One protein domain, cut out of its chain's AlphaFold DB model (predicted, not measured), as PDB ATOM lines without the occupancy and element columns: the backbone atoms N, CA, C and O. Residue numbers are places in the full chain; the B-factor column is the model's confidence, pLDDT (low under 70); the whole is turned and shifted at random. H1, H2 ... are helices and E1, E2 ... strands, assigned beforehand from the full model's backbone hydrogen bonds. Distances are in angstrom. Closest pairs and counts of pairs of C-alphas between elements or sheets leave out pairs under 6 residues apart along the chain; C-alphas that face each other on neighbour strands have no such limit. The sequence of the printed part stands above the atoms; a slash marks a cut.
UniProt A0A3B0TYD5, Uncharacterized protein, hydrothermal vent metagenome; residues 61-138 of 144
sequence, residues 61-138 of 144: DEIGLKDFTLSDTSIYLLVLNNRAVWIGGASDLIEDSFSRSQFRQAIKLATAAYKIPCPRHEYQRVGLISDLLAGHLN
ATOM      1  N   ASP A  61     143.363 152.262 100.187       90.50
ATOM      2  CA  ASP A  61     143.551 153.338  99.220       90.50
ATOM      3  C   ASP A  61     143.411 154.675  99.942       90.50
ATOM      4  O   ASP A  61     142.381 154.927 100.578       90.50
ATOM      5  N   GLU A  62     144.419 155.538  99.836       90.56
ATOM      6  CA  GLU A  62     144.323 156.910 100.330       90.56
ATOM      7  C   GLU A  62     143.331 157.718  99.481       90.56
ATOM      8  O   GLU A  62     143.316 157.648  98.250       90.56
ATOM      9  N   ILE A  63     142.485 158.498 100.152       89.81
ATOM     10  CA  ILE A  63     141.531 159.416  99.538       89.81
ATOM     11  C   ILE A  63     141.885 160.831  99.981       89.81
ATOM     12  O   ILE A  63     141.993 161.120 101.174       89.81
ATOM     13  N   GLY A  64     141.988 161.746  99.018       85.81
ATOM     14  CA  GLY A  64     142.102 163.167  99.316       85.81
ATOM     15  C   GLY A  64     140.869 163.669 100.070       85.81
ATOM     16  O   GLY A  64     139.744 163.524  99.600       85.81
ATOM     17  N   LEU A  65     141.069 164.325 101.218       86.44
ATOM     18  CA  LEU A  65     139.973 164.849 102.050       86.44
ATOM     19  C   LEU A  65     139.049 165.836 101.310       86.44
ATOM     20  O   LEU A  65     137.890 165.985 101.683       86.44
ATOM     21  N   LYS A  66     139.549 166.505 100.262       82.06
ATOM     22  CA  LYS A  66     138.765 167.427  99.424       82.06
ATOM     23  C   LYS A  66     137.823 166.713  98.449       82.06
ATOM     24  O   LYS A  66     136.781 167.267  98.126       82.06
ATOM     25  N   ASP A  67     138.168 165.493  98.041       77.00
ATOM     26  CA  ASP A  67     137.416 164.668  97.083       77.00
ATOM     27  C   ASP A  67     136.637 163.545  97.792       77.00
ATOM     28  O   ASP A  67     136.184 162.572  97.181       77.00
ATOM     29  N   PHE A  68     136.504 163.650  99.117       80.56
ATOM     30  CA  PHE A  68     135.952 162.604  99.958       80.56
ATOM     31  C   PHE A  68     134.461 162.390  99.675       80.56
ATOM     32  O   PHE A  68     133.606 163.170 100.092       80.56
ATOM     33  N   THR A  69     134.158 161.292  98.977       85.00
ATOM     34  CA  THR A  69     132.793 160.859  98.664       85.00
ATOM     35  C   THR A  69     132.543 159.478  99.254       85.00
ATOM     36  O   THR A  69     133.282 158.524  98.990       85.00
ATOM     37  N   LEU A  70     131.481 159.374 100.050       87.75
ATOM     38  CA  LEU A  70     131.055 158.123 100.664       87.75
ATOM     39  C   LEU A  70     130.198 157.305  99.694       87.75
ATOM     40  O   LEU A  70     129.407 157.849  98.929       87.75
ATOM     41  N   SER A  71     130.347 155.988  99.764       88.00
ATOM     42  CA  SER A  71     129.551 155.009  99.027       88.00
ATOM     43  C   SER A  71     129.173 153.857  99.951       88.00
ATOM     44  O   SER A  71     129.842 153.619 100.957       88.00
ATOM     45  N   ASP A  72     128.139 153.102  99.593       84.81
ATOM     46  CA  ASP A  72     127.715 151.922 100.364       84.81
ATOM     47  C   ASP A  72     128.590 150.682 100.102       84.81
ATOM     48  O   ASP A  72     128.459 149.653 100.757       84.81
ATOM     49  N   THR A  73     129.512 150.762  99.138       88.94
ATOM     50  CA  THR A  73     130.365 149.628  98.734       88.94
ATOM     51  C   THR A  73     131.708 149.589  99.455       88.94
ATOM     52  O   THR A  73     132.478 148.644  99.281       88.94
ATOM     53  N   SER A  74     132.018 150.616 100.247       93.31
ATOM     54  CA  SER A  74     133.317 150.790 100.894       93.31
ATOM     55  C   SER A  74     133.158 151.213 102.349       93.31
ATOM     56  O   SER A  74     132.210 151.904 102.715       93.31
ATOM     57  N   ILE A  75     134.117 150.802 103.169       94.50
ATOM     58  CA  ILE A  75     134.318 151.298 104.526       94.50
ATOM     59  C   ILE A  75     135.416 152.348 104.459       94.50
ATOM     60  O   ILE A  75     136.450 152.141 103.824       94.50
ATOM     61  N   TYR A  76     135.191 153.464 105.133       94.88
ATOM     62  CA  TYR A  76     136.088 154.602 105.139       94.88
ATOM     63  C   TYR A  76     136.700 154.764 106.520       94.88
ATOM     64  O   TYR A  76     136.033 154.561 107.534       94.88
ATOM     65  N   LEU A  77     137.974 155.138 106.552       95.38
ATOM     66  CA  LEU A  77     138.731 155.405 107.763       95.38
ATOM     67  C   LEU A  77     139.174 156.861 107.723       95.38
ATOM     68  O   LEU A  77     139.886 157.267 106.806       95.38
ATOM     69  N   LEU A  78     138.783 157.636 108.728       95.00
ATOM     70  CA  LEU A  78     139.359 158.955 108.970       95.00
ATOM     71  C   LEU A  78     140.495 158.807 109.971       95.00
ATOM     72  O   LEU A  78     140.307 158.221 111.040       95.00
ATOM     73  N   VAL A  79     141.671 159.319 109.619       94.88
ATOM     74  CA  VAL A  79     142.913 159.038 110.339       94.88
ATOM     75  C   VAL A  79     143.512 160.308 110.917       94.88
ATOM     76  O   VAL A  79     143.639 161.324 110.234       94.88
ATOM     77  N   LEU A  80     143.931 160.216 112.176       93.56
ATOM     78  CA  LEU A  80     144.751 161.199 112.873       93.56
ATOM     79  C   LEU A  80     145.890 160.454 113.571       93.56
ATOM     80  O   LEU A  80     145.648 159.488 114.293       93.56
ATOM     81  N   ASN A  81     147.135 160.891 113.367       91.12
ATOM     82  CA  ASN A  81     148.328 160.279 113.973       91.12
ATOM     83  C   ASN A  81     148.396 158.749 113.769       91.12
ATOM     84  O   ASN A  81     148.635 157.997 114.714       91.12
ATOM     85  N   ASN A  82     148.147 158.284 112.539       90.69
ATOM     86  CA  ASN A  82     148.123 156.865 112.145       90.69
ATOM     87  C   ASN A  82     147.058 156.000 112.846       90.69
ATOM     88  O   ASN A  82     147.103 154.777 112.737       90.69
ATOM     89  N   ARG A  83     146.088 156.604 113.541       93.38
ATOM     90  CA  ARG A  83     144.963 155.903 114.173       93.38
ATOM     91  C   ARG A  83     143.639 156.341 113.579       93.38
ATOM     92  O   ARG A  83     143.481 157.495 113.186       93.38
ATOM     93  N   ALA A  84     142.684 155.420 113.547       94.19
ATOM     94  CA  ALA A  84     141.347 155.721 113.078       94.19
ATOM     95  C   ALA A  84     140.607 156.499 114.167       94.19
ATOM     96  O   ALA A  84     140.475 156.031 115.296       94.19
ATOM     97  N   VAL A  85     140.141 157.696 113.826       94.69
ATOM     98  CA  VAL A  85     139.268 158.510 114.686       94.69
ATOM     99  C   VAL A  85     137.795 158.316 114.348       94.69
ATOM    100  O   VAL A  85     136.928 158.653 115.149       94.69
ATOM    101  N   TRP A  86     137.510 157.758 113.174       95.44
ATOM    102  CA  TRP A  86     136.185 157.312 112.766       95.44
ATOM    103  C   TRP A  86     136.323 156.231 111.691       95.44
ATOM    104  O   TRP A  86     137.222 156.311 110.849       95.44
ATOM    105  N   ILE A  87     135.434 155.235 111.730       95.38
ATOM    106  CA  ILE A  87     135.330 154.165 110.734       95.38
ATOM    107  C   ILE A  87     133.853 153.950 110.411       95.38
ATOM    108  O   ILE A  87     133.054 153.778 111.329       95.38
ATOM    109  N   GLY A  88     133.496 153.930 109.128       93.62
ATOM    110  CA  GLY A  88     132.121 153.663 108.703       93.62
ATOM    111  C   GLY A  88     131.894 153.790 107.199       93.62
ATOM    112  O   GLY A  88     132.783 154.191 106.448       93.62
ATOM    113  N   GLY A  89     130.696 153.421 106.757       92.50
ATOM    114  CA  GLY A  89     130.185 153.607 105.398       92.50
ATOM    115  C   GLY A  89     129.126 154.710 105.312       92.50
ATOM    116  O   GLY A  89     128.764 155.339 106.310       92.50
ATOM    117  N   ALA A  90     128.601 154.937 104.105       91.62
ATOM    118  CA  ALA A  90     127.524 155.907 103.889       91.62
ATOM    119  C   ALA A  90     126.255 155.556 104.690       91.62
ATOM    120  O   ALA A  90     125.667 156.438 105.318       91.62
ATOM    121  N   SER A  91     125.882 154.274 104.740       89.00
ATOM    122  CA  SER A  91     124.700 153.808 105.475       89.00
ATOM    123  C   SER A  91     124.783 154.116 106.976       89.00
ATOM    124  O   SER A  91     123.798 154.568 107.552       89.00
ATOM    125  N   ASP A  92     125.970 154.014 107.593       88.81
ATOM    126  CA  ASP A  92     126.152 154.332 109.019       88.81
ATOM    127  C   ASP A  92     125.876 155.818 109.308       88.81
ATOM    128  O   ASP A  92     125.372 156.168 110.373       88.81
ATOM    129  N   LEU A  93     126.155 156.712 108.351       90.12
ATOM    130  CA  LEU A  93     125.791 158.123 108.480       90.12
ATOM    131  C   LEU A  93     124.301 158.374 108.244       90.12
ATOM    132  O   LEU A  93     123.759 159.355 108.739       90.12
ATOM    133  N   ILE A  94     123.615 157.551 107.465       90.12
ATOM    134  CA  ILE A  94     122.183 157.747 107.216       90.12
ATOM    135  C   ILE A  94     121.381 157.244 108.421       90.12
ATOM    136  O   ILE A  94     120.488 157.940 108.914       90.12
ATOM    137  N   GLU A  95     121.736 156.062 108.916       90.44
ATOM    138  CA  GLU A  95     120.970 155.313 109.906       90.44
ATOM    139  C   GLU A  95     121.282 155.735 111.346       90.44
ATOM    140  O   GLU A  95     120.368 155.817 112.168       90.44
ATOM    141  N   ASP A  96     122.537 156.087 111.659       91.19
ATOM    142  CA  ASP A  96     122.960 156.394 113.026       91.19
ATOM    143  C   ASP A  96     123.291 157.888 113.231       91.19
ATOM    144  O   ASP A  96     124.175 158.490 112.611       91.19
ATOM    145  N   SER A  97     122.548 158.541 114.128       91.94
ATOM    146  CA  SER A  97     122.797 159.937 114.525       91.94
ATOM    147  C   SER A  97     124.095 160.110 115.318       91.94
ATOM    148  O   SER A  97     124.725 161.175 115.249       91.94
ATOM    149  N   PHE A  98     124.527 159.072 116.032       91.00
ATOM    150  CA  PHE A  98     125.767 159.083 116.788       91.00
ATOM    151  C   PHE A  98     126.977 159.006 115.853       91.00
ATOM    152  O   PHE A  98     127.831 159.898 115.905       91.00
ATOM    153  N   SER A  99     126.996 158.049 114.920       90.75
ATOM    154  CA  SER A  99     128.019 157.957 113.867       90.75
ATOM    155  C   SER A  99     128.156 159.258 113.065       90.75
ATOM    156  O   SER A  99     129.269 159.761 112.890       90.75
ATOM    157  N   ARG A 100     127.040 159.906 112.686       94.19
ATOM    158  CA  ARG A 100     127.061 161.249 112.059       94.19
ATOM    159  C   ARG A 100     127.782 162.302 112.877       94.19
ATOM    160  O   ARG A 100     128.527 163.119 112.332       94.19
ATOM    161  N   SER A 101     127.518 162.330 114.176       94.38
ATOM    162  CA  SER A 101     128.105 163.324 115.070       94.38
ATOM    163  C   SER A 101     129.610 163.107 115.206       94.38
ATOM    164  O   SER A 101     130.369 164.074 115.102       94.38
ATOM    165  N   GLN A 102     130.042 161.849 115.335       93.31
ATOM    166  CA  GLN A 102     131.458 161.488 115.351       93.31
ATOM    167  C   GLN A 102     132.151 161.815 114.030       93.31
ATOM    168  O   GLN A 102     133.201 162.450 114.041       93.31
ATOM    169  N   PHE A 103     131.543 161.480 112.890       94.50
ATOM    170  CA  PHE A 103     132.085 161.799 111.570       94.50
ATOM    171  C   PHE A 103     132.348 163.301 111.410       94.50
ATOM    172  O   PHE A 103     133.432 163.711 110.999       94.50
ATOM    173  N   ARG A 104     131.389 164.150 111.805       94.38
ATOM    174  CA  ARG A 104     131.532 165.616 111.736       94.38
ATOM    175  C   ARG A 104     132.661 166.164 112.606       94.38
ATOM    176  O   ARG A 104     133.174 167.244 112.313       94.38
ATOM    177  N   GLN A 105     133.004 165.483 113.695       94.69
ATOM    178  CA  GLN A 105     134.151 165.838 114.531       94.69
ATOM    179  C   GLN A 105     135.446 165.319 113.905       94.69
ATOM    180  O   GLN A 105     136.390 166.085 113.730       94.69
ATOM    181  N   ALA A 106     135.453 164.050 113.498       94.44
ATOM    182  CA  ALA A 106     136.590 163.381 112.892       94.44
ATOM    183  C   ALA A 106     137.065 164.088 111.619       94.44
ATOM    184  O   ALA A 106     138.251 164.366 111.504       94.44
ATOM    185  N   ILE A 107     136.165 164.476 110.707       93.50
ATOM    186  CA  ILE A 107     136.537 165.106 109.426       93.50
ATOM    187  C   ILE A 107     137.239 166.462 109.596       93.50
ATOM    188  O   ILE A 107     137.977 166.890 108.717       93.50
ATOM    189  N   LYS A 108     137.042 167.142 110.734       93.31
ATOM    190  CA  LYS A 108     137.726 168.408 111.044       93.31
ATOM    191  C   LYS A 108     139.156 168.206 111.538       93.31
ATOM    192  O   LYS A 108     139.954 169.131 111.453       93.31
ATOM    193  N   LEU A 109     139.433 167.044 112.123       93.94
ATOM    194  CA  LEU A 109     140.707 166.725 112.764       93.94
ATOM    195  C   LEU A 109     141.556 165.775 111.918       93.94
ATOM    196  O   LEU A 109     142.769 165.735 112.090       93.94
ATOM    197  N   ALA A 110     140.924 164.994 111.043       93.81
ATOM    198  CA  ALA A 110     141.584 163.995 110.226       93.81
ATOM    199  C   ALA A 110     142.663 164.634 109.349       93.81
ATOM    200  O   ALA A 110     142.433 165.636 108.674       93.81
ATOM    201  N   THR A 111     143.839 164.020 109.349       92.56
ATOM    202  CA  THR A 111     144.962 164.403 108.489       92.56
ATOM    203  C   THR A 111     144.953 163.624 107.180       92.56
ATOM    204  O   THR A 111     145.519 164.088 106.197       92.56
ATOM    205  N   ALA A 112     144.316 162.452 107.165       91.81
ATOM    206  CA  ALA A 112     144.179 161.597 105.994       91.81
ATOM    207  C   ALA A 112     142.861 160.812 106.041       91.81
ATOM    208  O   ALA A 112     142.279 160.609 107.112       91.81
ATOM    209  N   ALA A 113     142.416 160.346 104.877       93.38
ATOM    210  CA  ALA A 113     141.295 159.429 104.746       93.38
ATOM    211  C   ALA A 113     141.701 158.227 103.898       93.38
ATOM    212  O   ALA A 113     142.476 158.359 102.955       93.38
ATOM    213  N   TYR A 114     141.147 157.067 104.220       93.50
ATOM    214  CA  TYR A 114     141.395 155.832 103.492       93.50
ATOM    215  C   TYR A 114     140.090 155.088 103.232       93.50
ATOM    216  O   TYR A 114     139.117 155.273 103.967       93.50
ATOM    217  N   LYS A 115     140.072 154.219 102.221       93.38
ATOM    218  CA  LYS A 115     138.974 153.269 101.992       93.38
ATOM    219  C   LYS A 115     139.451 151.829 101.904       93.38
ATOM    220  O   LYS A 115     140.570 151.548 101.477       93.38
ATOM    221  N   ILE A 116     138.536 150.936 102.265       93.75
ATOM    222  CA  ILE A 116     138.634 149.485 102.131       93.75
ATOM    223  C   ILE A 116     137.317 148.977 101.530       93.75
ATOM    224  O   ILE A 116     136.255 149.489 101.899       93.75
ATOM    225  N   PRO A 117     137.332 147.970 100.640       93.38
ATOM    226  CA  PRO A 117     136.109 147.329 100.167       93.38
ATOM    227  C   PRO A 117     135.237 146.827 101.324       93.38
ATOM    228  O   PRO A 117     135.715 146.136 102.225       93.38
ATOM    229  N   CYS A 118     133.945 147.156 101.297       91.25
ATOM    230  CA  CYS A 118     133.002 146.691 102.305       91.25
ATOM    231  C   CYS A 118     132.654 145.210 102.056       91.25
ATOM    232  O   CYS A 118     132.225 144.862 100.949       91.25
ATOM    233  N   PRO A 119     132.809 144.316 103.050       91.94
ATOM    234  CA  PRO A 119     132.332 142.944 102.939       91.94
ATOM    235  C   PRO A 119     130.814 142.895 102.728       91.94
ATOM    236  O   PRO A 119     130.068 143.629 103.367       91.94
ATOM    237  N   ARG A 120     130.332 141.971 101.886       88.88
ATOM    238  CA  ARG A 120     128.888 141.817 101.609       88.88
ATOM    239  C   ARG A 120     128.078 141.317 102.806       88.88
ATOM    240  O   ARG A 120     126.863 141.478 102.829       88.88
ATOM    241  N   HIS A 121     128.729 140.644 103.752       91.81
ATOM    242  CA  HIS A 121     128.066 140.037 104.898       91.81
ATOM    243  C   HIS A 121     128.300 140.853 106.167       91.81
ATOM    244  O   HIS A 121     129.446 141.103 106.542       91.81
ATOM    245  N   GLU A 122     127.220 141.177 106.879       88.81
ATOM    246  CA  GLU A 122     127.274 142.091 108.026       88.81
ATOM    247  C   GLU A 122     128.194 141.604 109.152       88.81
ATOM    248  O   GLU A 122     128.966 142.379 109.708       88.81
ATOM    249  N   TYR A 123     128.214 140.301 109.449       92.31
ATOM    250  CA  TYR A 123     129.114 139.761 110.476       92.31
ATOM    251  C   TYR A 123     130.601 139.957 110.125       92.31
ATOM    252  O   TYR A 123     131.426 140.176 111.011       92.31
ATOM    253  N   GLN A 124     130.951 139.913 108.832       92.69
ATOM    254  CA  GLN A 124     132.311 140.193 108.361       92.69
ATOM    255  C   GLN A 124     132.611 141.687 108.450       92.69
ATOM    256  O   GLN A 124     133.714 142.053 108.846       92.69
ATOM    257  N   ARG A 125     131.626 142.541 108.132       93.38
ATOM    258  CA  ARG A 125     131.721 144.000 108.267       93.38
ATOM    259  C   ARG A 125     132.011 144.401 109.713       93.38
ATOM    260  O   ARG A 125     132.990 145.099 109.958       93.38
ATOM    261  N   VAL A 126     131.232 143.898 110.671       92.81
ATOM    262  CA  VAL A 126     131.412 144.178 112.108       92.81
ATOM    263  C   VAL A 126     132.780 143.707 112.607       92.81
ATOM    264  O   VAL A 126     133.467 144.445 113.319       92.81
ATOM    265  N   GLY A 127     133.201 142.500 112.217       94.69
ATOM    266  CA  GLY A 127     134.516 141.967 112.578       94.69
ATOM    267  C   GLY A 127     135.664 142.791 111.995       94.69
ATOM    268  O   GLY A 127     136.616 143.106 112.706       94.69
ATOM    269  N   LEU A 128     135.544 143.197 110.730       94.50
ATOM    270  CA  LEU A 128     136.507 144.065 110.061       94.50
ATOM    271  C   LEU A 128     136.598 145.429 110.753       94.50
ATOM    272  O   LEU A 128     137.688 145.826 111.138       94.50
ATOM    273  N   ILE A 129     135.476 146.121 110.972       94.31
ATOM    274  CA  ILE A 129     135.457 147.430 111.649       94.31
ATOM    275  C   ILE A 129     136.103 147.331 113.033       94.31
ATOM    276  O   ILE A 129     136.949 148.157 113.372       94.31
ATOM    277  N   SER A 130     135.753 146.302 113.807       94.69
ATOM    278  CA  SER A 130     136.334 146.086 115.138       94.69
ATOM    279  C   SER A 130     137.854 145.914 115.078       94.69
ATOM    280  O   SER A 130     138.582 146.504 115.875       94.69
ATOM    281  N   ASP A 131     138.344 145.140 114.109       95.88
ATOM    282  CA  ASP A 131     139.775 144.906 113.925       95.88
ATOM    283  C   ASP A 131     140.518 146.160 113.440       95.88
ATOM    284  O   ASP A 131     141.625 146.444 113.898       95.88
ATOM    285  N   LEU A 132     139.900 146.948 112.553       95.56
ATOM    286  CA  LEU A 132     140.458 148.207 112.064       95.56
ATOM    287  C   LEU A 132     140.559 149.251 113.183       95.56
ATOM    288  O   LEU A 132     141.590 149.913 113.287       95.56
ATOM    289  N   LEU A 133     139.540 149.365 114.044       93.81
ATOM    290  CA  LEU A 133     139.536 150.278 115.197       93.81
ATOM    291  C   LEU A 133     140.674 149.982 116.181       93.81
ATOM    292  O   LEU A 133     141.274 150.906 116.728       93.81
ATOM    293  N   ALA A 134     140.982 148.702 116.394       94.25
ATOM    294  CA  ALA A 134     142.097 148.267 117.235       94.25
ATOM    295  C   ALA A 134     143.469 148.374 116.535       94.25
ATOM    296  O   ALA A 134     144.503 148.111 117.151       94.25
ATOM    297  N   GLY A 135     143.475 148.728 115.251       94.12
ATOM    298  CA  GLY A 135     144.648 148.776 114.397       94.12
ATOM    299  C   GLY A 135     145.280 150.159 114.246       94.12
ATOM    300  O   GLY A 135     144.944 151.126 114.931       94.12
ATOM    301  N   HIS A 136     146.231 150.242 113.322       94.44
ATOM    302  CA  HIS A 136     146.910 151.478 112.949       94.44
ATOM    303  C   HIS A 136     147.429 151.416 111.512       94.44
ATOM    304  O   HIS A 136     147.655 150.343 110.945       94.44
ATOM    305  N   LEU A 137     147.661 152.590 110.932       92.06
ATOM    306  CA  LEU A 137     148.319 152.711 109.642       92.06
ATOM    307  C   LEU A 137     149.780 152.267 109.769       92.06
ATOM    308  O   LEU A 137     150.520 152.777 110.614       92.06
ATOM    309  N   ASN A 138     150.203 151.346 108.907       86.69
ATOM    310  CA  ASN A 138     151.592 150.938 108.786       86.69
ATOM    311  C   ASN A 138     152.212 151.653 107.571       86.69
ATOM    312  O   ASN A 138     151.909 151.291 106.431       86.69
TER     313      ASN A 138
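AT A GLANCE: This is residues 61 to 138 of the 144 residues of an uncharacterized protein of hydrothermal vent metagenome (UniProt A0A3B0TYD5). A strongly twisted four-stranded sheet forms the middle layer, with helix H2 packed slantwise over one face and helix H3 along the strands on the other, both mainly on the half made by E2 and E3. The short helix H1 makes a corner with H2, and the short last strand E5 lies near the start of E3. The printed part has 78 residues, with three named helices and five named strands in the order E1 E2 E3 H1 H2 E4 H3 E5; the sheet's order is E1 E4 E2 E3, all antiparallel, and the class is mixed, helices and strands. The whole is compact, with a radius of gyration of the C-alphas of 11.5 A and spans of 30 by 28 by 21 A.

IN THESE COORDINATES: In the sheet, E2 is residues 74 to 80, 19.6 A long, and E3 is residues 83 to 88, 14.1 A. E4 is residues 112 to 117, 17.4 A, and E1 is residues 61 to 63, 6.4 A, beginning at C-alpha 61 at (143.551, 153.338, 99.220). H2 is residues 97 to 109, 19.2 A, and H3 is residues 122 to 133, 16.4 A. H1 is residues 90 to 95, 8.9 A. E5 is residues 136 to 138, 6.3 A, ending at C-alpha 138 at (151.592, 150.938, 108.786).

HOW THE PARTS SIT: E2 and E3 form a hairpin, with N 78 and O 86 2.9 A apart, within hydrogen-bond range. E4 is antiparallel to E2, with N 77 and O 114 at 2.8 A. The edge strand E1 is antiparallel to E4, with N 63 and O 113 at 2.8 A. E3, H1, H2 and E4 make a split strand-helix-strand unit, two strands running the same way with E2 between them, and its crossover is right-handed. H2 is on the sheet at a height of 8.8 A; the closest C-alphas of E3 and H2 are those of Val 85 and Ala 106, 5.8 A apart. H3 is on the opposite face at a height of 9.8 A, and the C-alphas of Ala 84 and Leu 133, the closest of E3 and H3, are 6.1 A apart. On the local plane H2 stands at 37 degrees to E3, slantwise to the strands, and H3 at 14 degrees to E2, along them. H1 and H2 touch only at the corner, closest at the C-alphas of Leu 93 and Arg 100, 4.9 A. H1 only grazes the sheet, with residues 90 to 92. E5 pairs with no named strand; the closest C-alphas of E3 and E5, those of Arg 83 and His 136, are 5.0 A apart. H2 and H3 are apart. Every O i to N i+4 pair is within hydrogen-bond range in H1 and H3, and 7 of 9 are in H2.

THE WHOLE: The two C-alphas farthest apart, those of Lys 66 and Tyr 123, are 31.3 A apart. The printed part has no cut and no long link. The mean pLDDT of the printed part is 91.8, and no printed residue is under 70.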